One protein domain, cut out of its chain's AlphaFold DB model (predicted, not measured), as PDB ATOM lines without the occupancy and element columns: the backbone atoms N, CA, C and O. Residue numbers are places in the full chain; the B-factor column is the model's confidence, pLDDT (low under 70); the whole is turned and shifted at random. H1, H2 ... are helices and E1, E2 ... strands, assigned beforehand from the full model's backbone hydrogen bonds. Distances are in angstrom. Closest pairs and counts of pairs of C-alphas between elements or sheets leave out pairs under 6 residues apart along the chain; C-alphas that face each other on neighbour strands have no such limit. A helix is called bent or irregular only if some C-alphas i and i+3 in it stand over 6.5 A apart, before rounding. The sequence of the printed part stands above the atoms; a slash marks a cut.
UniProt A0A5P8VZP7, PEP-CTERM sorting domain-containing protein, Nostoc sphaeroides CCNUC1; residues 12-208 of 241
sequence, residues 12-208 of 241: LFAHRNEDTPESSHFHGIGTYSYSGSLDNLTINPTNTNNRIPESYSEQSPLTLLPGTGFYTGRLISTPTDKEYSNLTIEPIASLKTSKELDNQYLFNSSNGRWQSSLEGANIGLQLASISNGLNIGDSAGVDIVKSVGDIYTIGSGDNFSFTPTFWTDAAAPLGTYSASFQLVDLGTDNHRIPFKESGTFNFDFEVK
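This is residues 12 to 208 of the 241 residues of the protein "PEP-CTERM sorting domain-containing protein" of Nostoc sphaeroides CCNUC1 (UniProt A0A5P8VZP7). Four long strands, E9, E6, E11 and E12, make a sheet curled like part of a barrel, and a smaller sheet of E5, E10, E7 and E8 covers part of its hollow side as the second half of a loose, only partly face-to-face sandwich. At one end H2 packs on the hairpin E1 and E2, with H1 beside it, while the hairpin E3 and E4 sticks out as an arm. The 197 printed residues hold twelve named strands and two named helices in the order E1 to E5, H1, H2, E6 to E12; the class is mostly strand, with under half of the residues in named elements. The whole is compact, with a radius of gyration of the C-alphas of 17.5 A and spans of 47 by 42 by 38 A.

E1, residues 12 to 15, and E2, residues 25 to 29, form an antiparallel hairpin, with N 13 and O 27 2.9 A apart. E3, residues 33 to 37, and E4, residues 40 to 44, form another, with N 35 and O 42 3.0 A apart; both are apart from E1. E5, residues 74 to 76, is antiparallel to E10, residues 165 to 169, with N 75 and O 168 2.9 A apart. H1, residues 92 to 95, touches H2, residues 101 to 112, through residues 103 to 107 of H2 alone; the closest C-alphas, of Leu 95 and Asn 103, are 5.9 A apart. H2 is irregular, with C-alphas 107 and 110 8.9 A apart, and its closest C-alpha to E2 is Leu 106, 5.0 A from that of His 25. In H2, 6 of 8 O i to N i+4 pairs are within hydrogen-bond range; H1 is too short for one. E6, residues 122 to 130, is antiparallel to E9, residues 151 to 156 (N 152 and O 125, 3.0 A), and to E11, residues 175 to 185 (N 126 and O 182, 2.9 A). E7, residues 135 to 137, is antiparallel to E10 (N 135 and O 167, 2.8 A) and meets E8, residues 143 to 145, only at a point. E12, residues 201 to 207, forms a hairpin with E11 (N 177 and O 205, 2.8 A), and E10 is near both.

E1 begins at C-alpha 12 (187.409, 174.178, 160.245). H2 is 15.1 A long, E6 23.4 A and E11 33.4 A. E12, 20.3 A long, ends at C-alpha 207 (200.971, 169.833, 139.019).

The two C-alphas farthest apart, of Asp 39 and Gly 69, are 56.7 A apart. The links E4 to E5, E5 to H1 and E11 to E12 are long. The printed part has no cut, and no printed residue is under 70 in pLDDT.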
ATOM      1  N   LEU A  12     187.956 172.846 160.469       96.81
ATOM      2  CA  LEU A  12     187.409 174.178 160.245       96.81
ATOM      3  C   LEU A  12     188.392 174.967 159.389       96.81
ATOM      4  O   LEU A  12     189.529 175.183 159.800       96.81
ATOM      5  N   PHE A  13     187.955 175.396 158.207       97.31
ATOM      6  CA  PHE A  13     188.722 176.346 157.415       97.31
ATOM      7  C   PHE A  13     188.436 177.760 157.917       97.31
ATOM      8  O   PHE A  13     187.277 178.155 158.049       97.31
ATOM      9  N   ALA A  14     189.492 178.495 158.246       96.25
ATOM     10  CA  ALA A  14     189.413 179.839 158.795       96.25
ATOM     11  C   ALA A  14     189.394 180.879 157.672       96.25
ATOM     12  O   ALA A  14     190.456 181.259 157.181       96.25
ATOM     13  N   HIS A  15     188.207 181.370 157.315       94.62
ATOM     14  CA  HIS A  15     188.067 182.494 156.399       94.62
ATOM     15  C   HIS A  15     188.266 183.799 157.176       94.62
ATOM     16  O   HIS A  15     187.387 184.234 157.931       94.62
ATOM     17  N   ARG A  16     189.458 184.384 157.045       93.75
ATOM     18  CA  ARG A  16     189.841 185.638 157.703       93.75
ATOM     19  C   ARG A  16     189.664 186.791 156.738       93.75
ATOM     20  O   ARG A  16     190.045 186.695 155.578       93.75
ATOM     21  N   ASN A  17     189.120 187.892 157.234       91.88
ATOM     22  CA  ASN A  17     188.950 189.097 156.446       91.88
ATOM     23  C   ASN A  17     189.597 190.271 157.182       91.88
ATOM     24  O   ASN A  17     189.025 190.803 158.126       91.88
ATOM     25  N   GLU A  18     190.811 190.639 156.778       88.31
ATOM     26  CA  GLU A  18     191.589 191.687 157.452       88.31
ATOM     27  C   GLU A  18     190.943 193.075 157.307       88.31
ATOM     28  O   GLU A  18     190.965 193.869 158.249       88.31
ATOM     29  N   ASP A  19     190.308 193.345 156.162       93.31
ATOM     30  CA  ASP A  19     189.647 194.623 155.875       93.31
ATOM     31  C   ASP A  19     188.286 194.756 156.575       93.31
ATOM     32  O   ASP A  19     187.868 195.859 156.934       93.31
ATOM     33  N   THR A  20     187.587 193.635 156.777       94.25
ATOM     34  CA  THR A  20     186.300 193.571 157.492       94.25
ATOM     35  C   THR A  20     186.300 192.436 158.522       94.25
ATOM     36  O   THR A  20     185.633 191.416 158.317       94.25
ATOM     37  N   PRO A  21     187.040 192.583 159.641       94.31
ATOM     38  CA  PRO A  21     187.258 191.518 160.622       94.31
ATOM     39  C   PRO A  21     185.985 190.841 161.130       94.31
ATOM     40  O   PRO A  21     185.983 189.629 161.337       94.31
ATOM     41  N   GLU A  22     184.889 191.585 161.272       94.88
ATOM     42  CA  GLU A  22     183.579 191.091 161.702       94.88
ATOM     43  C   GLU A  22     182.935 190.081 160.742       94.88
ATOM     44  O   GLU A  22     182.018 189.358 161.136       94.88
ATOM     45  N   SER A  23     183.411 190.014 159.496       94.50
ATOM     46  CA  SER A  23     182.996 189.014 158.511       94.50
ATOM     47  C   SER A  23     183.814 187.717 158.583       94.50
ATOM     48  O   SER A  23     183.475 186.746 157.903       94.50
ATOM     49  N   SER A  24     184.852 187.662 159.427       95.94
ATOM     50  CA  SER A  24     185.676 186.464 159.608       95.94
ATOM     51  C   SER A  24     184.862 185.331 160.231       95.94
ATOM     52  O   SER A  24     184.190 185.501 161.253       95.94
ATOM     53  N   HIS A  25     184.918 184.149 159.626       95.81
ATOM     54  CA  HIS A  25     184.154 182.991 160.078       95.81
ATOM     55  C   HIS A  25     184.794 181.672 159.644       95.81
ATOM     56  O   HIS A  25     185.730 181.630 158.854       95.81
ATOM     57  N   PHE A  26     184.287 180.572 160.198       96.88
ATOM     58  CA  PHE A  26     184.726 179.239 159.814       96.88
ATOM     59  C   PHE A  26     183.801 178.599 158.792       96.88
ATOM     60  O   PHE A  26     182.574 178.629 158.951       96.88
ATOM     61  N   HIS A  27     184.401 177.894 157.839       96.00
ATOM     62  CA  HIS A  27     183.715 176.901 157.024       96.00
ATOM     63  C   HIS A  27     183.950 175.509 157.602       96.00
ATOM     64  O   HIS A  27     185.071 175.127 157.938       96.00
ATOM     65  N   GLY A  28     182.863 174.754 157.753       95.56
ATOM     66  CA  GLY A  28     182.906 173.379 158.231       95.56
ATOM     67  C   GLY A  28     183.317 172.428 157.118       95.56
ATOM     68  O   GLY A  28     182.497 172.095 156.266       95.56
ATOM     69  N   ILE A  29     184.551 171.946 157.176       96.94
ATOM     70  CA  ILE A  29     185.137 170.993 156.241       96.94
ATOM     71  C   ILE A  29     185.138 169.599 156.881       96.94
ATOM     72  O   ILE A  29     185.474 169.408 158.051       96.94
ATOM     73  N   GLY A  30     184.707 168.594 156.124       94.94
ATOM     74  CA  GLY A  30     184.535 167.245 156.669       94.94
ATOM     75  C   GLY A  30     183.332 167.157 157.606       94.94
ATOM     76  O   GLY A  30     183.376 166.457 158.614       94.94
ATOM     77  N   THR A  31     182.259 167.889 157.302       96.12
ATOM     78  CA  THR A  31     180.990 167.795 158.034       96.12
ATOM     79  C   THR A  31     180.059 166.772 157.390       96.12
ATOM     80  O   THR A  31     180.050 166.586 156.169       96.12
ATOM     81  N   TYR A  32     179.248 166.114 158.216       96.38
ATOM     82  CA  TYR A  32     178.141 165.282 157.765       96.38
ATOM     83  C   TYR A  32     176.973 166.157 157.310       96.38
ATOM     84  O   TYR A  32     176.675 167.187 157.923       96.38
ATOM     85  N   SER A  33     176.263 165.719 156.276       94.19
ATOM     86  CA  SER A  33     175.076 166.402 155.754       94.19
ATOM     87  C   SER A  33     173.878 165.463 155.664       94.19
ATOM     88  O   SER A  33     174.025 164.242 155.607       94.19
ATOM     89  N   TYR A  34     172.677 166.034 155.629       93.12
ATOM     90  CA  TYR A  34     171.458 165.293 155.324       93.12
ATOM     91  C   TYR A  34     171.129 165.350 153.834       93.12
ATOM     92  O   TYR A  34     171.339 166.371 153.182       93.12
ATOM     93  N   SER A  35     170.548 164.274 153.318       91.94
ATOM     94  CA  SER A  35     169.855 164.231 152.027       91.94
ATOM     95  C   SER A  35     168.562 163.412 152.151       91.94
ATOM     96  O   SER A  35     168.361 162.712 153.143       91.94
ATOM     97  N   GLY A  36     167.673 163.505 151.158       90.75
ATOM     98  CA  GLY A  36     166.380 162.804 151.159       90.75
ATOM     99  C   GLY A  36     165.223 163.617 151.753       90.75
ATOM    100  O   GLY A  36     165.359 164.808 152.033       90.75
ATOM    101  N   SER A  37     164.055 162.982 151.891       90.38
ATOM    102  CA  SER A  37     162.865 163.591 152.503       90.38
ATOM    103  C   SER A  37     162.919 163.493 154.029       90.38
ATOM    104  O   SER A  37     163.640 162.661 154.570       90.38
ATOM    105  N   LEU A  38     162.118 164.299 154.736       85.44
ATOM    106  CA  LEU A  38     162.052 164.264 156.206       85.44
ATOM    107  C   LEU A  38     161.659 162.885 156.765       85.44
ATOM    108  O   LEU A  38     162.115 162.523 157.845       85.44
ATOM    109  N   ASP A  39     160.873 162.110 156.012       88.81
ATOM    110  CA  ASP A  39     160.440 160.760 156.393       88.81
ATOM    111  C   ASP A  39     161.470 159.667 156.041       88.81
ATOM    112  O   ASP A  39     161.321 158.521 156.460       88.81
ATOM    113  N   ASN A  40     162.509 159.995 155.259       88.19
ATOM    114  CA  ASN A  40     163.564 159.066 154.844       88.19
ATOM    115  C   ASN A  40     164.902 159.798 154.626       88.19
ATOM    116  O   ASN A  40     165.391 159.938 153.499       88.19
ATOM    117  N   LEU A  41     165.470 160.307 155.720       91.69
ATOM    118  CA  LEU A  41     166.735 161.036 155.703       91.69
ATOM    119  C   LEU A  41     167.931 160.086 155.617       91.69
ATOM    120  O   LEU A  41     168.032 159.112 156.359       91.69
ATOM    121  N   THR A  42     168.890 160.438 154.768       94.38
ATOM    122  CA  THR A  42     170.207 159.799 154.688       94.38
ATOM    123  C   THR A  42     171.264 160.735 155.263       94.38
ATOM    124  O   THR A  42     171.289 161.925 154.946       94.38
ATOM    125  N   ILE A  43     172.137 160.198 156.116       94.50
ATOM    126  CA  ILE A  43     173.316 160.905 156.626       94.50
ATOM    127  C   ILE A  43     174.481 160.622 155.679       94.50
ATOM    128  O   ILE A  43     174.891 159.474 155.520       94.50
ATOM    129  N   ASN A  44     175.027 161.671 155.078       96.12
ATOM    130  CA  ASN A  44     176.158 161.582 154.167       96.12
ATOM    131  C   ASN A  44     177.435 161.972 154.920       96.12
ATOM    132  O   ASN A  44     177.466 163.049 155.521       96.12
ATOM    133  N   PRO A  45     178.497 161.147 154.886       94.94
ATOM    134  CA  PRO A  45     179.769 161.447 155.544       94.94
ATOM    135  C   PRO A  45     180.599 162.489 154.797       94.94
ATOM    136  O   PRO A  45     181.650 162.898 155.276       94.94
ATOM    137  N   THR A  46     180.165 162.910 153.611       95.88
ATOM    138  CA  THR A  46     180.831 163.947 152.836       95.88
ATOM    139  C   THR A  46     179.839 164.698 151.950       95.88
ATOM    140  O   THR A  46     178.683 164.295 151.806       95.88
ATOM    141  N   ASN A  47     180.285 165.805 151.367       92.56
ATOM    142  CA  ASN A  47     179.541 166.608 150.406       92.56
ATOM    143  C   ASN A  47     180.518 167.267 149.411       92.56
ATOM    144  O   ASN A  47     181.732 167.216 149.595       92.56
ATOM    145  N   THR A  48     179.995 167.905 148.364       91.19
ATOM    146  CA  THR A  48     180.798 168.515 147.285       91.19
ATOM    147  C   THR A  48     181.715 169.655 147.733       91.19
ATOM    148  O   THR A  48     182.606 170.049 146.979       91.19
ATOM    149  N   ASN A  49     181.503 170.195 148.933       93.44
ATOM    150  CA  ASN A  49     182.271 171.292 149.501       93.44
ATOM    151  C   ASN A  49     183.167 170.872 150.678       93.44
ATOM    152  O   ASN A  49     183.880 171.709 151.215       93.44
ATOM    153  N   ASN A  50     183.201 169.589 151.061       96.94
ATOM    154  CA  ASN A  50     184.178 169.073 152.026       96.94
ATOM    155  C   ASN A  50     185.554 168.917 151.361       96.94
ATOM    156  O   ASN A  50     186.100 167.819 151.258       96.94
ATOM    157  N   ARG A  51     186.103 170.014 150.852       97.38
ATOM    158  CA  ARG A  51     187.370 170.021 150.137       97.38
ATOM    159  C   ARG A  51     188.043 171.377 150.199       97.38
ATOM    160  O   ARG A  51     187.378 172.398 150.315       97.38
ATOM    161  N   ILE A  52     189.360 171.345 150.098       98.06
ATOM    162  CA  ILE A  52     190.240 172.499 150.048       98.06
ATOM    163  C   ILE A  52     190.999 172.432 148.716       98.06
ATOM    164  O   ILE A  52     191.745 171.473 148.511       98.06
ATOM    165  N   PRO A  53     190.852 173.421 147.818       98.06
ATOM    166  CA  PRO A  53     189.962 174.584 147.910       98.06
ATOM    167  C   PRO A  53     188.473 174.228 147.812       98.06
ATOM    168  O   PRO A  53     188.101 173.258 147.148       98.06
ATOM    169  N   GLU A  54     187.613 175.035 148.435       96.88
ATOM    170  CA  GLU A  54     186.161 174.825 148.404       96.88
ATOM    171  C   GLU A  54     185.586 175.080 147.009       96.88
ATOM    172  O   GLU A  54     185.948 176.041 146.330       96.88
ATOM    173  N   SER A  55     184.649 174.237 146.577       93.38
ATOM    174  CA  SER A  55     184.139 174.250 145.200       93.38
ATOM    175  C   SER A  55     183.439 175.552 144.820       93.38
ATOM    176  O   SER A  55     183.561 175.989 143.680       93.38
ATOM    177  N   TYR A  56     182.716 176.181 145.753       91.12
ATOM    178  CA  TYR A  56     181.995 177.425 145.463       91.12
ATOM    179  C   TYR A  56     182.935 178.621 145.245       91.12
ATOM    180  O   TYR A  56     182.510 179.620 144.675       91.12
ATOM    181  N   SER A  57     184.189 178.536 145.711       92.81
ATOM    182  CA  SER A  57     185.180 179.602 145.527       92.81
ATOM    183  C   SER A  57     185.697 179.682 144.090       92.81
ATOM    184  O   SER A  57     186.360 180.652 143.733       92.81
ATOM    185  N   GLU A  58     185.448 178.639 143.286       92.88
ATOM    186  CA  GLU A  58     185.989 178.451 141.933       92.88
ATOM    187  C   GLU A  58     187.528 178.510 141.859       92.88
ATOM    188  O   GLU A  58     188.111 178.507 140.771       92.88
ATOM    189  N   GLN A  59     188.218 178.504 143.006       95.62
ATOM    190  CA  GLN A  59     189.667 178.459 143.041       95.62
ATOM    191  C   GLN A  59     190.143 177.104 142.509       95.62
ATOM    192  O   GLN A  59     189.707 176.039 142.956       95.62
ATOM    193  N   SER A  60     191.074 177.141 141.554       96.06
ATOM    194  CA  SER A  60     191.772 175.939 141.089       96.06
ATOM    195  C   SER A  60     192.466 175.213 142.251       96.06
ATOM    196  O   SER A  60     192.831 175.871 143.230       96.06
ATOM    197  N   PRO A  61     192.687 173.884 142.143       97.75
ATOM    198  CA  PRO A  61     193.486 173.135 143.109       97.75
ATOM    199  C   PRO A  61     194.813 173.833 143.433       97.75
ATOM    200  O   PRO A  61     195.355 174.574 142.612       97.75
ATOM    201  N   LEU A  62     195.342 173.607 144.632       98.00
ATOM    202  CA  LEU A  62     196.561 174.277 145.079       98.00
ATOM    203  C   LEU A  62     197.761 173.826 144.240       98.00
ATOM    204  O   LEU A  62     198.067 172.637 144.157       98.00
ATOM    205  N   THR A  63     198.463 174.769 143.616       97.31
ATOM    206  CA  THR A  63     199.636 174.439 142.802       97.31
ATOM    207  C   THR A  63     200.775 173.919 143.680       97.31
ATOM    208  O   THR A  63     201.186 174.593 144.625       97.31
ATOM    209  N   LEU A  64     201.323 172.748 143.345       97.88
ATOM    210  CA  LEU A  64     202.555 172.252 143.960       97.88
ATOM    211  C   LEU A  64     203.760 172.980 143.354       97.88
ATOM    212  O   LEU A  64     203.929 173.013 142.133       97.88
ATOM    213  N   LEU A  65     204.602 173.564 144.205       96.56
ATOM    214  CA  LEU A  65     205.750 174.383 143.810       96.56
ATOM    215  C   LEU A  65     207.073 173.665 144.101       96.56
ATOM    216  O   LEU A  65     207.111 172.813 144.985       96.56
ATOM    217  N   PRO A  66     208.175 173.986 143.400       96.62
ATOM    218  CA  PRO A  66     209.473 173.367 143.663       96.62
ATOM    219  C   PRO A  66     209.884 173.428 145.140       96.62
ATOM    220  O   PRO A  66     209.953 174.501 145.741       96.62
ATOM    221  N   GLY A  67     210.170 172.260 145.712       95.94
ATOM    222  CA  GLY A  67     210.610 172.107 147.091       95.94
ATOM    223  C   GLY A  67     212.089 172.431 147.296       95.94
ATOM    224  O   GLY A  67     212.906 172.431 146.370       95.94
ATOM    225  N   THR A  68     212.450 172.677 148.553       95.19
ATOM    226  CA  THR A  68     213.830 172.931 148.994       95.19
ATOM    227  C   THR A  68     214.194 172.021 150.172       95.19
ATOM    228  O   THR A  68     213.329 171.348 150.734       95.19
ATOM    229  N   GLY A  69     215.477 171.956 150.544       95.94
ATOM    230  CA  GLY A  69     215.937 171.151 151.682       95.94
ATOM    231  C   GLY A  69     215.640 169.658 151.503       95.94
ATOM    232  O   GLY A  69     215.991 169.074 150.479       95.94
ATOM    233  N   PHE A  70     214.959 169.042 152.476       96.81
ATOM    234  CA  PHE A  70     214.530 167.634 152.402       96.81
ATOM    235  C   PHE A  70     213.592 167.334 151.221       96.81
ATOM    236  O   PHE A  70     213.432 166.178 150.838       96.81
ATOM    237  N   TYR A  71     213.007 168.372 150.619       97.44
ATOM    238  CA  TYR A  71     212.122 168.282 149.464       97.44
ATOM    239  C   TYR A  71     212.776 168.698 148.137       97.44
ATOM    240  O   TYR A  71     212.081 168.892 147.140       97.44
ATOM    241  N   THR A  72     214.104 168.837 148.073       96.50
ATOM    242  CA  THR A  72     214.792 169.090 146.798       96.50
ATOM    243  C   THR A  72     214.492 167.982 145.780       96.50
ATOM    244  O   THR A  72     214.623 166.797 146.075       96.50
ATOM    245  N   GLY A  73     214.101 168.378 144.564       95.44
ATOM    246  CA  GLY A  73     213.696 167.450 143.499       95.44
ATOM    247  C   GLY A  73     212.228 167.009 143.558       95.44
ATOM    248  O   GLY A  73     211.822 166.151 142.776       95.44
ATOM    249  N   ARG A  74     211.425 167.601 144.449       97.44
ATOM    250  CA  ARG A  74     209.978 167.374 144.580       97.44
ATOM    251  C   ARG A  74     209.200 168.664 144.314       97.44
ATOM    252  O   ARG A  74     209.751 169.758 144.451       97.44
ATOM    253  N   LEU A  75     207.925 168.540 143.957       98.06
ATOM    254  CA  LEU A  75     206.955 169.636 144.043       98.06
ATOM    255  C   LEU A  75     206.180 169.481 145.349       98.06
ATOM    256  O   LEU A  75     205.811 168.363 145.695       98.06
ATOM    257  N   ILE A  76     205.940 170.574 146.067       98.31
ATOM    258  CA  ILE A  76     205.349 170.572 147.404       98.31
ATOM    259  C   ILE A  76     204.214 171.584 147.542       98.31
ATOM    260  O   ILE A  76     204.207 172.631 146.893       98.31
ATOM    261  N   SER A  77     203.279 171.299 148.443       98.19
ATOM    262  CA  SER A  77     202.341 172.290 148.954       98.19
ATOM    263  C   SER A  77     203.104 173.292 149.812       98.19
ATOM    264  O   SER A  77     203.779 172.905 150.766       98.19
ATOM    265  N   THR A  78     202.975 174.575 149.499       94.88
ATOM    266  CA  THR A  78     203.545 175.662 150.295       94.88
ATOM    267  C   THR A  78     202.510 176.774 150.436       94.88
ATOM    268  O   THR A  78     201.721 176.969 149.506       94.88
ATOM    269  N   PRO A  79     202.508 177.524 151.551       95.44
ATOM    270  CA  PRO A  79     201.718 178.743 151.652       95.44
ATOM    271  C   PRO A  79     202.054 179.714 150.513       95.44
ATOM    272  O   PRO A  79     203.222 179.885 150.150       95.44
ATOM    273  N   THR A  80     201.023 180.337 149.953       95.25
ATOM    274  CA  THR A  80     201.085 181.369 148.911       95.25
ATOM    275  C   THR A  80     200.140 182.518 149.282       95.25
ATOM    276  O   THR A  80     199.657 182.596 150.408       95.25
ATOM    277  N   ASP A  81     199.868 183.423 148.346       92.56
ATOM    278  CA  ASP A  81     198.860 184.480 148.478       92.56
ATOM    279  C   ASP A  81     197.417 183.974 148.276       92.56
ATOM    280  O   ASP A  81     196.468 184.749 148.361       92.56
ATOM    281  N   LYS A  82     197.228 182.684 147.971       93.88
ATOM    282  CA  LYS A  82     195.898 182.090 147.790       93.88
ATOM    283  C   LYS A  82     195.247 181.784 149.133       93.88
ATOM    284  O   LYS A  82     195.887 181.180 149.992       93.88
ATOM    285  N   GLU A  83     193.948 182.072 149.227       94.75
ATOM    286  CA  GLU A  83     193.081 181.865 150.401       94.75
ATOM    287  C   GLU A  83     193.332 180.516 151.095       94.75
ATOM    288  O   GLU A  83     193.625 180.433 152.282       94.75
ATOM    289  N   TYR A  84     193.301 179.440 150.312       97.06
ATOM    290  CA  TYR A  84     193.364 178.067 150.811       97.06
ATOM    291  C   TYR A  84     194.783 177.499 150.979       97.06
ATOM    292  O   TYR A  84     194.935 176.317 151.276       97.06
ATOM    293  N   SER A  85     195.833 178.284 150.726       96.75
ATOM    294  CA  SER A  85     197.206 177.759 150.634       96.75
ATOM    295  C   SER A  85     197.866 177.464 151.983       96.75
ATOM    296  O   SER A  85     198.797 176.659 152.043       96.75
ATOM    297  N   ASN A  86     197.402 178.092 153.067       96.50
ATOM    298  CA  ASN A  86     197.885 177.786 154.407       96.50
ATOM    299  C   ASN A  86     197.181 176.535 154.942       96.50
ATOM    300  O   ASN A  86     196.031 176.585 155.369       96.50
ATOM    301  N   LEU A  87     197.903 175.415 154.933       97.38
ATOM    302  CA  LEU A  87     197.400 174.107 155.361       97.38
ATOM    303  C   LEU A  87     197.683 173.797 156.837       97.38
ATOM    304  O   LEU A  87     197.590 172.642 157.248       97.38
ATOM    305  N   THR A  88     198.067 174.796 157.629       97.50
ATOM    306  CA  THR A  88     198.339 174.611 159.058       97.50
ATOM    307  C   THR A  88     197.045 174.312 159.812       97.50
ATOM    308  O   THR A  88     196.051 175.025 159.675       97.50
ATOM    309  N   ILE A  89     197.067 173.252 160.616       97.75
ATOM    310  CA  ILE A  89     195.954 172.764 161.427       97.75
ATOM    311  C   ILE A  89     196.279 173.016 162.897       97.75
ATOM    312  O   ILE A  89     197.293 172.537 163.407       97.75
ATOM    313  N   GLU A  90     195.387 173.731 163.582       97.62
ATOM    314  CA  GLU A  90     195.515 174.088 164.998       97.62
ATOM    315  C   GLU A  90     194.155 173.978 165.709       97.62
ATOM    316  O   GLU A  90     193.111 174.184 165.075       97.62
ATOM    317  N   PRO A  91     194.123 173.687 167.023       97.31
ATOM    318  CA  PRO A  91     192.920 173.827 167.835       97.31
ATOM    319  C   PRO A  91     192.389 175.259 167.822       97.31
ATOM    320  O   PRO A  91     193.157 176.212 167.901       97.31
ATOM    321  N   ILE A  92     191.066 175.423 167.886       96.56
ATOM    322  CA  ILE A  92     190.416 176.741 168.021       96.56
ATOM    323  C   ILE A  92     190.895 177.500 169.266       96.56
ATOM    324  O   ILE A  92     190.925 178.732 169.283       96.56
ATOM    325  N   ALA A  93     191.316 176.771 170.300       95.94
ATOM    326  CA  ALA A  93     191.906 177.339 171.502       95.94
ATOM    327  C   ALA A  93     193.160 178.193 171.228       95.94
ATOM    328  O   ALA A  93     193.418 179.115 172.007       95.94
ATOM    329  N   SER A  94     193.879 177.978 170.115       95.00
ATOM    330  CA  SER A  94     195.019 178.820 169.714       95.00
ATOM    331  C   SER A  94     194.616 180.287 169.511       95.00
ATOM    332  O   SER A  94     195.388 181.199 169.806       95.00
ATOM    333  N   LEU A  95     193.365 180.537 169.109       95.62
ATOM    334  CA  LEU A  95     192.835 181.879 168.859       95.62
ATOM    335  C   LEU A  95     192.404 182.610 170.136       95.62
ATOM    336  O   LEU A  95     192.297 183.835 170.131       95.62
ATOM    337  N   LYS A  96     192.180 181.888 171.242       94.06
ATOM    338  CA  LYS A  96     191.560 182.410 172.476       94.06
ATOM    339  C   LYS A  96     192.272 183.632 173.057       94.06
ATOM    340  O   LYS A  96     191.640 184.469 173.696       94.06
ATOM    341  N   THR A  97     193.591 183.704 172.891       92.38
ATOM    342  CA  THR A  97     194.433 184.780 173.444       92.38
ATOM    343  C   THR A  97     194.967 185.738 172.382       92.38
ATOM    344  O   THR A  97     195.739 186.643 172.710       92.38
ATOM    345  N   SER A  98     194.555 185.562 171.121       94.00
ATOM    346  CA  SER A  98     194.985 186.421 170.023       94.00
ATOM    347  C   SER A  98     194.492 187.852 170.224       94.00
ATOM    348  O   SER A  98     193.364 188.092 170.658       94.00
ATOM    349  N   LYS A  99     195.364 188.814 169.914       93.88
ATOM    350  CA  LYS A  99     195.046 190.246 169.964       93.88
ATOM    351  C   LYS A  99     194.560 190.785 168.621       93.88
ATOM    352  O   LYS A  99     193.965 191.857 168.610       93.88
ATOM    353  N   GLU A 100     194.755 190.038 167.538       94.44
ATOM    354  CA  GLU A 100     194.287 190.423 166.206       94.44
ATOM    355  C   GLU A 100     192.757 190.335 166.131       94.44
ATOM    356  O   GLU A 100     192.149 189.391 166.651       94.44
ATOM    357  N   LEU A 101     192.123 191.348 165.537       94.25
ATOM    358  CA  LEU A 101     190.662 191.489 165.546       94.25
ATOM    359  C   LEU A 101     189.965 190.373 164.766       94.25
ATOM    360  O   LEU A 101     188.971 189.830 165.240       94.25
ATOM    361  N   ASP A 102     190.493 190.012 163.604       94.62
ATOM    362  CA  ASP A 102     189.998 188.921 162.762       94.62
ATOM    363  C   ASP A 102     189.991 187.589 163.529       94.62
ATOM    364  O   ASP A 102     188.986 186.882 163.540       94.62
ATOM    365  N   ASN A 103     191.054 187.290 164.279       95.25
ATOM    366  CA  ASN A 103     191.143 186.096 165.114       95.25
ATOM    367  C   ASN A 103     190.160 186.134 166.293       95.25
ATOM    368  O   ASN A 103     189.586 185.098 166.641       95.25
ATOM    369  N   GLN A 104     189.919 187.304 166.893       95.50
ATOM    370  CA  GLN A 104     188.897 187.457 167.935       95.50
ATOM    371  C   GLN A 104     187.484 187.232 167.383       95.50
ATOM    372  O   GLN A 104     186.684 186.540 168.019       95.50
ATOM    373  N   TYR A 105     187.164 187.778 166.207       96.31
ATOM    374  CA  TYR A 105     185.878 187.539 165.547       96.31
ATOM    375  C   TYR A 105     185.718 186.081 165.136       96.31
ATOM    376  O   TYR A 105     184.681 185.477 165.407       96.31
ATOM    377  N   LEU A 106     186.766 185.486 164.579       96.12
ATOM    378  CA  LEU A 106     186.798 184.087 164.194       96.12
ATOM    379  C   LEU A 106     186.557 183.169 165.410       96.12
ATOM    380  O   LEU A 106     185.669 182.314 165.360       96.12
ATOM    381  N   PHE A 107     187.246 183.399 166.536       96.62
ATOM    382  CA  PHE A 107     187.053 182.654 167.790       96.62
ATOM    383  C   PHE A 107     185.621 182.775 168.334       96.62
ATOM    384  O   PHE A 107     185.052 181.797 168.824       96.62
ATOM    385  N   ASN A 108     185.010 183.959 168.235       95.69
ATOM    386  CA  ASN A 108     183.639 184.215 168.695       95.69
ATOM    387  C   ASN A 108     182.560 183.928 167.636       95.69
ATOM    388  O   ASN A 108     181.364 184.058 167.922       95.69
ATOM    389  N   SER A 109     182.953 183.505 166.434       94.94
ATOM    390  CA  SER A 109     182.037 183.296 165.317       94.94
ATOM    391  C   SER A 109     180.954 182.272 165.655       94.94
ATOM    392  O   SER A 109     181.136 181.344 166.449       94.94
ATOM    393  N   SER A 110     179.783 182.433 165.029       93.19
ATOM    394  CA  SER A 110     178.627 181.551 165.255       93.19
ATOM    395  C   SER A 110     178.224 181.435 166.734       93.19
ATOM    396  O   SER A 110     177.881 180.346 167.192       93.19
ATOM    397  N   ASN A 111     178.288 182.542 167.484       92.75
ATOM    398  CA  ASN A 111     178.009 182.597 168.925       92.75
ATOM    399  C   ASN A 111     178.900 181.649 169.754       92.75
ATOM    400  O   ASN A 111     178.418 180.986 170.671       92.75
ATOM    401  N   GLY A 112     180.185 181.540 169.404       92.81
ATOM    402  CA  GLY A 112     181.152 180.714 170.135       92.81
ATOM    403  C   GLY A 112     180.973 179.202 169.957       92.81
ATOM    404  O   GLY A 112     181.531 178.423 170.728       92.81
ATOM    405  N   ARG A 113     180.231 178.765 168.930       91.44
ATOM    406  CA  ARG A 113     179.960 177.344 168.626       91.44
ATOM    407  C   ARG A 113     181.209 176.454 168.631       91.44
ATOM    408  O   ARG A 113     181.116 175.284 168.985       91.44
ATOM    409  N   TRP A 114     182.353 176.994 168.218       92.88
ATOM    410  CA  TRP A 114     183.589 176.239 168.003       92.88
ATOM    411  C   TRP A 114     184.565 176.276 169.186       92.88
ATOM    412  O   TRP A 114     185.640 175.698 169.101       92.88
ATOM    413  N   GLN A 115     184.205 176.921 170.299       94.19
ATOM    414  CA  GLN A 115     185.101 177.135 171.447       94.19
ATOM    415  C   GLN A 115     185.210 175.924 172.392       94.19
ATOM    416  O   GLN A 115     185.748 176.047 173.492       94.19
ATOM    417  N   SER A 116     184.667 174.766 172.004       92.06
ATOM    418  CA  SER A 116     184.761 173.553 172.822       92.06
ATOM    419  C   SER A 116     186.209 173.075 172.892       92.06
ATOM    420  O   SER A 116     186.909 173.057 171.884       92.06
ATOM    421  N   SER A 117     186.633 172.691 174.092       92.69
ATOM    422  CA  SER A 117     187.986 172.210 174.353       92.69
ATOM    423  C   SER A 117     188.206 170.807 173.783       92.69
ATOM    424  O   SER A 117     187.306 169.965 173.827       92.69
ATOM    425  N   LEU A 118     189.417 170.563 173.287       95.31
ATOM    426  CA  LEU A 118     189.943 169.256 172.903       95.31
ATOM    427  C   LEU A 118     190.764 168.605 174.031       95.31
ATOM    428  O   LEU A 118     191.418 167.591 173.790       95.31
ATOM    429  N   GLU A 119     190.762 169.149 175.253       94.06
ATOM    430  CA  GLU A 119     191.496 168.576 176.389       94.06
ATOM    431  C   GLU A 119     191.181 167.085 176.607       94.06
ATOM    432  O   GLU A 119     190.037 166.629 176.515       94.06
ATOM    433  N   GLY A 120     192.235 166.304 176.860       92.44
ATOM    434  CA  GLY A 120     192.171 164.841 176.967       92.44
ATOM    435  C   GLY A 120     191.980 164.092 175.636       92.44
ATOM    436  O   GLY A 120     191.994 162.854 175.627       92.44
ATOM    437  N   ALA A 121     191.795 164.786 174.506       96.31
ATOM    438  CA  ALA A 121     191.771 164.173 173.181       96.31
ATOM    439  C   ALA A 121     193.172 164.036 172.587       96.31
ATOM    440  O   ALA A 121     194.067 164.847 172.836       96.31
ATOM    441  N   ASN A 122     193.346 162.997 171.775       97.62
ATOM    442  CA  ASN A 122     194.536 162.800 170.960       97.62
ATOM    443  C   ASN A 122     194.073 162.684 169.509       97.62
ATOM    444  O   ASN A 122     193.353 161.753 169.173       97.62
ATOM    445  N   ILE A 123     194.411 163.650 168.670       98.38
ATOM    446  CA  ILE A 123     193.815 163.798 167.348       98.38
ATOM    447  C   ILE A 123     194.680 163.087 166.313       98.38
ATOM    448  O   ILE A 123     195.875 163.355 166.169       98.38
ATOM    449  N   GLY A 124     194.057 162.171 165.581       98.44
ATOM    450  CA  GLY A 124     194.629 161.499 164.425       98.44
ATOM    451  C   GLY A 124     194.067 162.045 163.118       98.44
ATOM    452  O   GLY A 124     192.883 162.365 163.024       98.44
ATOM    453  N   LEU A 125     194.914 162.095 162.097       98.50
ATOM    454  CA  LEU A 125     194.540 162.295 160.706       98.50
ATOM    455  C   LEU A 125     194.602 160.935 160.000       98.50
ATOM    456  O   LEU A 125     195.686 160.385 159.803       98.50
ATOM    457  N   GLN A 126     193.439 160.376 159.669       98.75
ATOM    458  CA  GLN A 126     193.321 159.087 158.993       98.75
ATOM    459  C   GLN A 126     193.216 159.275 157.482       98.75
ATOM    460  O   GLN A 126     192.341 160.005 157.016       98.75
ATOM    461  N   LEU A 127     194.064 158.590 156.713       98.75
ATOM    462  CA  LEU A 127     194.025 158.621 155.252       98.75
ATOM    463  C   LEU A 127     192.869 157.763 154.719       98.75
ATOM    464  O   LEU A 127     192.844 156.552 154.917       98.75
ATOM    465  N   ALA A 128     191.932 158.376 153.999       98.38
ATOM    466  CA  ALA A 128     190.782 157.701 153.397       98.38
ATOM    467  C   ALA A 128     190.988 157.390 151.905       98.38
ATOM    468  O   ALA A 128     190.507 156.374 151.409       98.38
ATOM    469  N   SER A 129     191.699 158.250 151.172       98.25
ATOM    470  CA  SER A 129     192.084 158.007 149.777       98.25
ATOM    471  C   SER A 129     193.265 158.892 149.375       98.25
ATOM    472  O   SER A 129     193.492 159.927 150.002       98.25
ATOM    473  N   ILE A 130     194.016 158.503 148.343       98.44
ATOM    474  CA  ILE A 130     195.104 159.317 147.789       98.44
ATOM    475  C   ILE A 130     195.310 159.024 146.300       98.44
ATOM    476  O   ILE A 130     195.236 157.873 145.867       98.44
ATOM    477  N   SER A 131     195.559 160.066 145.507       98.44
ATOM    478  CA  SER A 131     195.955 159.937 144.104       98.44
ATOM    479  C   SER A 131     197.316 159.259 143.976       98.44
ATOM    480  O   SER A 131     198.241 159.543 144.733       98.44
ATOM    481  N   ASN A 132     197.473 158.416 142.956       97.50
ATOM    482  CA  ASN A 132     198.767 157.810 142.653       97.50
ATOM    483  C   ASN A 132     199.828 158.891 142.375       97.50
ATOM    484  O   ASN A 132     199.596 159.783 141.560       97.50
ATOM    485  N   GLY A 133     200.987 158.786 143.024       97.00
ATOM    486  CA  GLY A 133     202.091 159.744 142.909       97.00
ATOM    487  C   GLY A 133     202.015 160.948 143.854       97.00
ATOM    488  O   GLY A 133     203.007 161.668 143.950       97.00
ATOM    489  N   LEU A 134     200.898 161.152 144.564       98.50
ATOM    490  CA  LEU A 134     200.822 162.102 145.674       98.50
ATOM    491  C   LEU A 134     201.284 161.417 146.959       98.50
ATOM    492  O   LEU A 134     200.870 160.302 147.264       98.50
ATOM    493  N   ASN A 135     202.118 162.110 147.720       98.56
ATOM    494  CA  ASN A 135     202.649 161.664 148.997       98.56
ATOM    495  C   ASN A 135     202.428 162.758 150.044       98.56
ATOM    496  O   ASN A 135     202.193 163.921 149.706       98.56
ATOM    497  N   ILE A 136     202.495 162.388 151.322       98.44
ATOM    498  CA  ILE A 136     202.248 163.301 152.437       98.44
ATOM    499  C   ILE A 136     203.360 163.098 153.456       98.44
ATOM    500  O   ILE A 136     203.537 161.991 153.966       98.44
ATOM    501  N   GLY A 137     204.091 164.164 153.764       97.69
ATOM    502  CA  GLY A 137     205.158 164.137 154.752       97.69
ATOM    503  C   GLY A 137     205.118 165.300 155.732       97.69
ATOM    504  O   GLY A 137     204.275 166.196 155.639       97.69
ATOM    505  N   ASP A 138     206.033 165.254 156.690       95.19
ATOM    506  CA  ASP A 138     206.268 166.307 157.669       95.19
ATOM    507  C   ASP A 138     207.333 167.318 157.202       95.19
ATOM    508  O   ASP A 138     207.934 167.201 156.138       95.19
ATOM    509  N   SER A 139     207.622 168.322 158.031       91.31
ATOM    510  CA  SER A 139     208.661 169.322 157.732       91.31
ATOM    511  C   SER A 139     210.079 168.748 157.531       91.31
ATOM    512  O   SER A 139     210.934 169.421 156.950       91.31
ATOM    513  N   ALA A 140     210.340 167.516 157.984       94.31
ATOM    514  CA  ALA A 140     211.615 166.820 157.830       94.31
ATOM    515  C   ALA A 140     211.656 165.921 156.578       94.31
ATOM    516  O   ALA A 140     212.649 165.228 156.349       94.31
ATOM    517  N   GLY A 141     210.607 165.929 155.748       93.88
ATOM    518  CA  GLY A 141     210.529 165.110 154.542       93.88
ATOM    519  C   GLY A 141     210.183 163.646 154.796       93.88
ATOM    520  O   GLY A 141     210.323 162.833 153.877       93.88
ATOM    521  N   VAL A 142     209.759 163.300 156.014       95.75
ATOM    522  CA  VAL A 142     209.369 161.939 156.391       95.75
ATOM    523  C   VAL A 142     207.905 161.728 156.037       95.75
ATOM    524  O   VAL A 142     207.051 162.515 156.435       95.75
ATOM    525  N   ASP A 143     207.602 160.654 155.306       96.56
ATOM    526  CA  ASP A 143     206.218 160.296 154.991       96.56
ATOM    527  C   ASP A 143     205.448 159.918 156.262       96.56
ATOM    528  O   ASP A 143     205.870 159.028 157.007       96.56
ATOM    529  N   ILE A 144     204.298 160.558 156.473       96.75
ATOM    530  CA  ILE A 144     203.502 160.418 157.704       96.75
ATOM    531  C   ILE A 144     202.355 159.408 157.579       96.75
ATOM    532  O   ILE A 144     201.934 158.824 158.573       96.75
ATOM    533  N   VAL A 145     201.874 159.165 156.358       95.81
ATOM    534  CA  VAL A 145     200.897 158.124 156.006       95.81
ATOM    535  C   VAL A 145     201.243 157.583 154.619       95.81
ATOM    536  O   VAL A 145     201.694 158.341 153.759       95.81
ATOM    537  N   LYS A 146     201.066 156.277 154.390       90.25
ATOM    538  CA  LYS A 146     201.473 155.613 153.135       90.25
ATOM    539  C   LYS A 146     200.355 154.809 152.488       90.25
ATOM    540  O   LYS A 146     200.334 154.663 151.269       90.25
ATOM    541  N   SER A 147     199.447 154.273 153.292       94.75
ATOM    542  CA  SER A 147     198.352 153.410 152.860       94.75
ATOM    543  C   SER A 147     197.016 153.943 153.355       94.75
ATOM    544  O   SER A 147     196.917 154.545 154.422       94.75
ATOM    545  N   VAL A 148     195.959 153.705 152.577       97.69
ATOM    546  CA  VAL A 148     194.590 153.984 153.025       97.69
ATOM    547  C   VAL A 148     194.324 153.234 154.331       97.69
ATOM    548  O   VAL A 148     194.600 152.040 154.434       97.69
ATOM    549  N   GLY A 149     193.783 153.944 155.317       98.00
ATOM    550  CA  GLY A 149     193.558 153.467 156.676       98.00
ATOM    551  C   GLY A 149     194.647 153.873 157.669       98.00
ATOM    552  O   GLY A 149     194.356 153.868 158.865       98.00
ATOM    553  N   ASP A 150     195.840 154.270 157.204       98.50
ATOM    554  CA  ASP A 150     196.911 154.769 158.071       98.50
ATOM    555  C   ASP A 150     196.441 156.004 158.846       98.50
ATOM    556  O   ASP A 150     195.739 156.868 158.311       98.50
ATOM    557  N   ILE A 151     196.860 156.090 160.108       98.56
ATOM    558  CA  ILE A 151     196.544 157.200 161.005       98.56
ATOM    559  C   ILE A 151     197.851 157.819 161.481       98.56
ATOM    560  O   ILE A 151     198.697 157.124 162.043       98.56
ATOM    561  N   TYR A 152     197.979 159.131 161.313       98.19
ATOM    562  CA  TYR A 152     199.068 159.908 161.890       98.19
ATOM    563  C   TYR A 152     198.543 160.811 163.004       98.19
ATOM    564  O   TYR A 152     197.572 161.541 162.810       98.19
ATOM    565  N   THR A 153     199.166 160.771 164.180       98.00
ATOM    566  CA  THR A 153     198.811 161.666 165.286       98.00
ATOM    567  C   THR A 153     199.297 163.081 164.986       98.00
ATOM    568  O   THR A 153     200.498 163.308 164.870       98.00
ATOM    569  N   ILE A 154     198.368 164.036 164.892       97.44
ATOM    570  CA  ILE A 154     198.674 165.442 164.583       97.44
ATOM    571  C   ILE A 154     198.810 166.317 165.833       97.44
ATOM    572  O   ILE A 154     199.385 167.399 165.764       97.44
ATOM    573  N   GLY A 155     198.316 165.852 166.983       97.38
ATOM    574  CA  GLY A 155     198.475 166.549 168.254       97.38
ATOM    575  C   GLY A 155     197.461 166.127 169.308       97.38
ATOM    576  O   GLY A 155     196.606 165.281 169.065       97.38
ATOM    577  N   SER A 156     197.557 166.721 170.493       96.69
ATOM    578  CA  SER A 156     196.707 166.399 171.643       96.69
ATOM    579  C   SER A 156     196.264 167.657 172.376       96.69
ATOM    580  O   SER A 156     197.047 168.602 172.489       96.69
ATOM    581  N   GLY A 157     195.062 167.629 172.947       95.56
ATOM    582  CA  GLY A 157     194.547 168.735 173.749       95.56
ATOM    583  C   GLY A 157     194.357 170.031 172.960       95.56
ATOM    584  O   GLY A 157     194.242 170.034 171.732       95.56
ATOM    585  N   ASP A 158     194.364 171.145 173.687       96.19
ATOM    586  CA  ASP A 158     194.159 172.488 173.136       96.19
ATOM    587  C   ASP A 158     195.448 173.162 172.631       96.19
ATOM    588  O   ASP A 158     195.432 174.340 172.270       96.19
ATOM    589  N   ASN A 159     196.575 172.443 172.595       94.62
ATOM    590  CA  ASN A 159     197.881 173.014 172.269       94.62
ATOM    591  C   ASN A 159     198.681 172.128 171.308       94.62
ATOM    592  O   ASN A 159     199.552 171.360 171.721       94.62
ATOM    593  N   PHE A 160     198.401 172.260 170.014       97.06
ATOM    594  CA  PHE A 160     199.239 171.709 168.956       97.06
ATOM    595  C   PHE A 160     199.161 172.563 167.690       97.06
ATOM    596  O   PHE A 160     198.235 173.351 167.511       97.06
ATOM    597  N   SER A 161     200.137 172.374 166.808       97.38
ATOM    598  CA  SER A 161     200.156 172.952 165.471       97.38
ATOM    599  C   SER A 161     200.782 171.939 164.524       97.38
ATOM    600  O   SER A 161     201.822 171.352 164.840       97.38
ATOM    601  N   PHE A 162     200.122 171.677 163.402       97.44
ATOM    602  CA  PHE A 162     200.537 170.658 162.447       97.44
ATOM    603  C   PHE A 162     200.321 171.137 161.013       97.44
ATOM    604  O   PHE A 162     199.205 171.478 160.631       97.44
ATOM    605  N   THR A 163     201.374 171.104 160.200       97.75
ATOM    606  CA  THR A 163     201.310 171.474 158.780       97.75
ATOM    607  C   THR A 163     201.780 170.287 157.936       97.75
ATOM    608  O   THR A 163     202.985 170.025 157.880       97.75
ATOM    609  N   PRO A 164     200.869 169.543 157.284       97.50
ATOM    610  CA  PRO A 164     201.260 168.487 156.360       97.50
ATOM    611  C   PRO A 164     201.886 169.094 155.101       97.50
ATOM    612  O   PRO A 164     201.425 170.114 154.589       97.50
ATOM    613  N   THR A 165     202.909 168.432 154.566       98.38
ATOM    614  CA  THR A 165     203.474 168.749 153.253       98.38
ATOM    615  C   THR A 165     203.036 167.689 152.255       98.38
ATOM    616  O   THR A 165     203.486 166.543 152.303       98.38
ATOM    617  N   PHE A 166     202.165 168.075 151.331       98.56
ATOM    618  CA  PHE A 166     201.785 167.253 150.189       98.56
ATOM    619  C   PHE A 166     202.831 167.399 149.103       98.56
ATOM    620  O   PHE A 166     203.254 168.517 148.813       98.56
ATOM    621  N   TRP A 167     203.264 166.294 148.509       98.56
ATOM    622  CA  TRP A 167     204.349 166.344 147.545       98.56
ATOM    623  C   TRP A 167     204.254 165.287 146.450       98.56
ATOM    624  O   TRP A 167     203.691 164.206 146.633       98.56
ATOM    625  N   THR A 168     204.845 165.607 145.306       98.50
ATOM    626  CA  THR A 168     205.043 164.707 144.165       98.50
ATOM    627  C   THR A 168     206.500 164.786 143.703       98.50
ATOM    628  O   THR A 168     207.233 165.713 144.065       98.50
ATOM    629  N   ASP A 169     206.957 163.820 142.904       97.19
ATOM    630  CA  ASP A 169     208.242 163.958 142.208       97.19
ATOM    631  C   ASP A 169     208.214 165.165 141.255       97.19
ATOM    632  O   ASP A 169     207.185 165.462 140.652       97.19
ATOM    633  N   ALA A 170     209.351 165.840 141.045       95.19
ATOM    634  CA  ALA A 170     209.419 166.991 140.131       95.19
ATOM    635  C   ALA A 170     209.007 166.669 138.681       95.19
ATOM    636  O   ALA A 170     208.572 167.555 137.952       95.19
ATOM    637  N   ALA A 171     209.137 165.405 138.275       95.25
ATOM    638  CA  ALA A 171     208.734 164.910 136.962       95.25
ATOM    639  C   ALA A 171     207.318 164.299 136.949       95.25
ATOM    640  O   ALA A 171     206.965 163.603 135.994       95.25
ATOM    641  N   ALA A 172     206.520 164.499 138.004       97.31
ATOM    642  CA  ALA A 172     205.158 163.987 138.064       97.31
ATOM    643  C   ALA A 172     204.321 164.494 136.872       97.31
ATOM    644  O   ALA A 172     204.484 165.643 136.446       97.31
ATOM    645  N   PRO A 173     203.424 163.656 136.318       97.31
ATOM    646  CA  PRO A 173     202.518 164.078 135.259       97.31
ATOM    647  C   PRO A 173     201.732 165.343 135.620       97.31
ATOM    648  O   PRO A 173     201.340 165.554 136.764       97.31
ATOM    649  N   LEU A 174     201.455 166.175 134.618       97.56
ATOM    650  CA  LEU A 174     200.558 167.313 134.802       97.56
ATOM    651  C   LEU A 174     199.146 166.815 135.133       97.56
ATOM    652  O   LEU A 174     198.667 165.857 134.521       97.56
ATOM    653  N   GLY A 175     198.459 167.499 136.046       97.69
ATOM    654  CA  GLY A 175     197.086 167.157 136.410       97.69
ATOM    655  C   GLY A 175     196.744 167.448 137.864       97.69
ATOM    656  O   GLY A 175     197.525 168.059 138.593       97.69
ATOM    657  N   THR A 176     195.552 167.004 138.261       98.19
ATOM    658  CA  THR A 176     195.025 167.156 139.619       98.19
ATOM    659  C   THR A 176     195.354 165.933 140.466       98.19
ATOM    660  O   THR A 176     195.178 164.795 140.027       98.19
ATOM    661  N   TYR A 177     195.776 166.185 141.697       98.69
ATOM    662  CA  TYR A 177     196.095 165.191 142.710       98.69
ATOM    663  C   TYR A 177     195.286 165.486 143.967       98.69
ATOM    664  O   TYR A 177     195.192 166.637 144.379       98.69
ATOM    665  N   SER A 178     194.735 164.457 144.594       98.44
ATOM    666  CA  SER A 178     193.843 164.605 145.739       98.44
ATOM    667  C   SER A 178     194.218 163.639 146.848       98.44
ATOM    668  O   SER A 178     194.635 162.509 146.586       98.44
ATOM    669  N   ALA A 179     194.013 164.056 148.090       98.50
ATOM    670  CA  ALA A 179     194.036 163.173 149.248       98.50
ATOM    671  C   ALA A 179     192.801 163.433 150.112       98.50
ATOM    672  O   ALA A 179     192.473 164.585 150.395       98.50
ATOM    673  N   SER A 180     192.125 162.364 150.527       98.50
ATOM    674  CA  SER A 180     190.972 162.424 151.424       98.50
ATOM    675  C   SER A 180     191.350 161.950 152.814       98.50
ATOM    676  O   SER A 180     192.045 160.944 152.948       98.50
ATOM    677  N   PHE A 181     190.808 162.599 153.840       98.69
ATOM    678  CA  PHE A 181     191.065 162.270 155.235       98.69
ATOM    679  C   PHE A 181     189.809 162.308 156.098       98.69
ATOM    680  O   PHE A 181     188.783 162.877 155.718       98.69
ATOM    681  N   GLN A 182     189.931 161.730 157.289       98.50
ATOM    682  CA  GLN A 182     189.044 161.952 158.428       98.50
ATOM    683  C   GLN A 182     189.879 162.324 159.656       98.50
ATOM    684  O   GLN A 182     191.007 161.855 159.817       98.50
ATOM    685  N   LEU A 183     189.318 163.150 160.535       98.62
ATOM    686  CA  LEU A 183     189.835 163.355 161.881       98.62
ATOM    687  C   LEU A 183     189.244 162.293 162.802       98.62
ATOM    688  O   LEU A 183     188.028 162.074 162.811       98.62
ATOM    689  N   VAL A 184     190.101 161.669 163.600       98.50
ATOM    690  CA  VAL A 184     189.729 160.634 164.565       98.50
ATOM    691  C   VAL A 184     190.262 160.981 165.947       98.50
ATOM    692  O   VAL A 184     191.334 161.567 166.088       98.50
ATOM    693  N   ASP A 185     189.506 160.611 166.971       98.12
ATOM    694  CA  ASP A 185     189.937 160.729 168.356       98.12
ATOM    695  C   ASP A 185     190.566 159.410 168.815       98.12
ATOM    696  O   ASP A 185     189.917 158.367 168.868       98.12
ATOM    697  N   LEU A 186     191.855 159.471 169.117       97.56
ATOM    698  CA  LEU A 186     192.701 158.378 169.590       97.56
ATOM    699  C   LEU A 186     192.878 158.410 171.113       97.56
ATOM    700  O   LEU A 186     193.629 157.602 171.668       97.56
ATOM    701  N   GLY A 187     192.273 159.386 171.793       92.12
ATOM    702  CA  GLY A 187     192.393 159.529 173.232       92.12
ATOM    703  C   GLY A 187     191.715 158.369 173.959       92.12
ATOM    704  O   GLY A 187     190.631 157.924 173.593       92.12
ATOM    705  N   THR A 188     192.359 157.895 175.021       88.31
ATOM    706  CA  THR A 188     191.863 156.803 175.875       88.31
ATOM    707  C   THR A 188     191.435 157.294 177.259       88.31
ATOM    708  O   THR A 188     191.203 156.492 178.162       88.31
ATOM    709  N   ASP A 189     191.338 158.616 177.442       86.19
ATOM    710  CA  ASP A 189     190.882 159.213 178.693       86.19
ATOM    711  C   ASP A 189     189.402 158.900 178.938       86.19
ATOM    712  O   ASP A 189     188.512 159.369 178.228       86.19
ATOM    713  N   ASN A 190     189.146 158.117 179.984       82.50
ATOM    714  CA  ASN A 190     187.809 157.666 180.358       82.50
ATOM    715  C   ASN A 190     186.989 158.735 181.110       82.50
ATOM    716  O   ASN A 190     185.836 158.471 181.452       82.50
ATOM    717  N   HIS A 191     187.545 159.922 181.392       88.94
ATOM    718  CA  HIS A 191     186.825 161.016 182.065       88.94
ATOM    719  C   HIS A 191     186.027 161.914 181.111       88.94
ATOM    720  O   HIS A 191     185.349 162.840 181.560       88.94
ATOM    721  N   ARG A 192     186.075 161.646 179.804       91.19
ATOM    722  CA  ARG A 192     185.324 162.377 178.780       91.19
ATOM    723  C   ARG A 192     184.599 161.419 177.846       91.19
ATOM    724  O   ARG A 192     184.937 160.244 177.743       91.19
ATOM    725  N   ILE A 193     183.607 161.941 177.134       92.19
ATOM    726  CA  ILE A 193     182.992 161.225 176.017       92.19
ATOM    727  C   ILE A 193     183.944 161.368 174.820       92.19
ATOM    728  O   ILE A 193     184.242 162.507 174.452       92.19
ATOM    729  N   PRO A 194     184.421 160.267 174.205       94.38
ATOM    730  CA  PRO A 194     185.234 160.343 172.998       94.38
ATOM    731  C   PRO A 194     184.533 161.144 171.903       94.38
ATOM    732  O   PRO A 194     183.317 161.011 171.701       94.38
ATOM    733  N   PHE A 195     185.288 161.974 171.189       96.31
ATOM    734  CA  PHE A 195     184.751 162.637 170.012       96.31
ATOM    735  C   PHE A 195     184.552 161.591 168.919       96.31
ATOM    736  O   PHE A 195     185.405 160.742 168.671       96.31
ATOM    737  N   LYS A 196     183.400 161.647 168.259       96.94
ATOM    738  CA  LYS A 196     183.134 160.829 167.075       96.94
ATOM    739  C   LYS A 196     183.973 161.345 165.894       96.94
ATOM    740  O   LYS A 196     184.327 162.530 165.865       96.94
ATOM    741  N   GLU A 197     184.249 160.492 164.904       97.75
ATOM    742  CA  GLU A 197     185.041 160.901 163.739       97.75
ATOM    743  C   GLU A 197     184.385 162.038 162.946       97.75
ATOM    744  O   GLU A 197     183.152 162.196 162.939       97.75
ATOM    745  N   SER A 198     185.214 162.821 162.255       98.38
ATOM    746  CA  SER A 198     184.721 163.767 161.261       98.38
ATOM    747  C   SER A 198     184.172 163.039 160.034       98.38
ATOM    748  O   SER A 198     184.477 161.873 159.758       98.38
ATOM    749  N   GLY A 199     183.408 163.770 159.231       98.12
ATOM    750  CA  GLY A 199     183.176 163.387 157.848       98.12
ATOM    751  C   GLY A 199     184.485 163.388 157.052       98.12
ATOM    752  O   GLY A 199     185.532 163.846 157.523       98.12
ATOM    753  N   THR A 200     184.425 162.878 155.827       98.31
ATOM    754  CA  THR A 200     185.570 162.854 154.917       98.31
ATOM    755  C   THR A 200     185.743 164.212 154.250       98.31
ATOM    756  O   THR A 200     184.768 164.773 153.732       98.31
ATOM    757  N   PHE A 201     186.979 164.710 154.230       98.50
ATOM    758  CA  PHE A 201     187.373 165.930 153.530       98.50
ATOM    759  C   PHE A 201     188.594 165.728 152.646       98.50
ATOM    760  O   PHE A 201     189.402 164.838 152.899       98.50
ATOM    761  N   ASN A 202     188.735 166.578 151.631       98.25
ATOM    762  CA  ASN A 202     189.779 166.463 150.623       98.25
ATOM    763  C   ASN A 202     190.722 167.667 150.619       98.25
ATOM    764  O   ASN A 202     190.288 168.802 150.799       98.25
ATOM    765  N   PHE A 203     191.994 167.420 150.331       98.62
ATOM    766  CA  PHE A 203     192.919 168.437 149.845       98.62
ATOM    767  C   PHE A 203     193.240 168.148 148.388       98.62
ATOM    768  O   PHE A 203     193.608 167.021 148.046       98.62
ATOM    769  N   ASP A 204     193.094 169.167 147.551       98.56
ATOM    770  CA  ASP A 204     193.250 169.064 146.113       98.56
ATOM    771  C   ASP A 204     194.379 169.962 145.624       98.56
ATOM    772  O   ASP A 204     194.431 171.167 145.889       98.56
ATOM    773  N   PHE A 205     195.259 169.348 144.848       98.56
ATOM    774  CA  PHE A 205     196.488 169.916 144.336       98.56
ATOM    775  C   PHE A 205     196.551 169.801 142.824       98.56
ATOM    776  O   PHE A 205     195.895 168.957 142.215       98.56
ATOM    777  N   GLU A 206     197.383 170.624 142.210       97.94
ATOM    778  CA  GLU A 206     197.695 170.525 140.793       97.94
ATOM    779  C   GLU A 206     199.203 170.568 140.560       97.94
ATOM    780  O   GLU A 206     199.938 171.358 141.157       97.94
ATOM    781  N   VAL A 207     199.652 169.728 139.633       97.88
ATOM    782  CA  VAL A 207     200.971 169.833 139.019       97.88
ATOM    783  C   VAL A 207     200.798 170.564 137.693       97.88
ATOM    784  O   VAL A 207     200.099 170.095 136.790       97.88
ATOM    785  N   LYS A 208     201.440 171.727 137.585       93.81
ATOM    786  CA  LYS A 208     201.477 172.556 136.376       93.81
ATOM    787  C   LYS A 208     202.889 172.592 135.810       93.81
ATOM    788  O   LYS A 208     203.865 172.410 136.532       93.81
TER     789      LYS A 208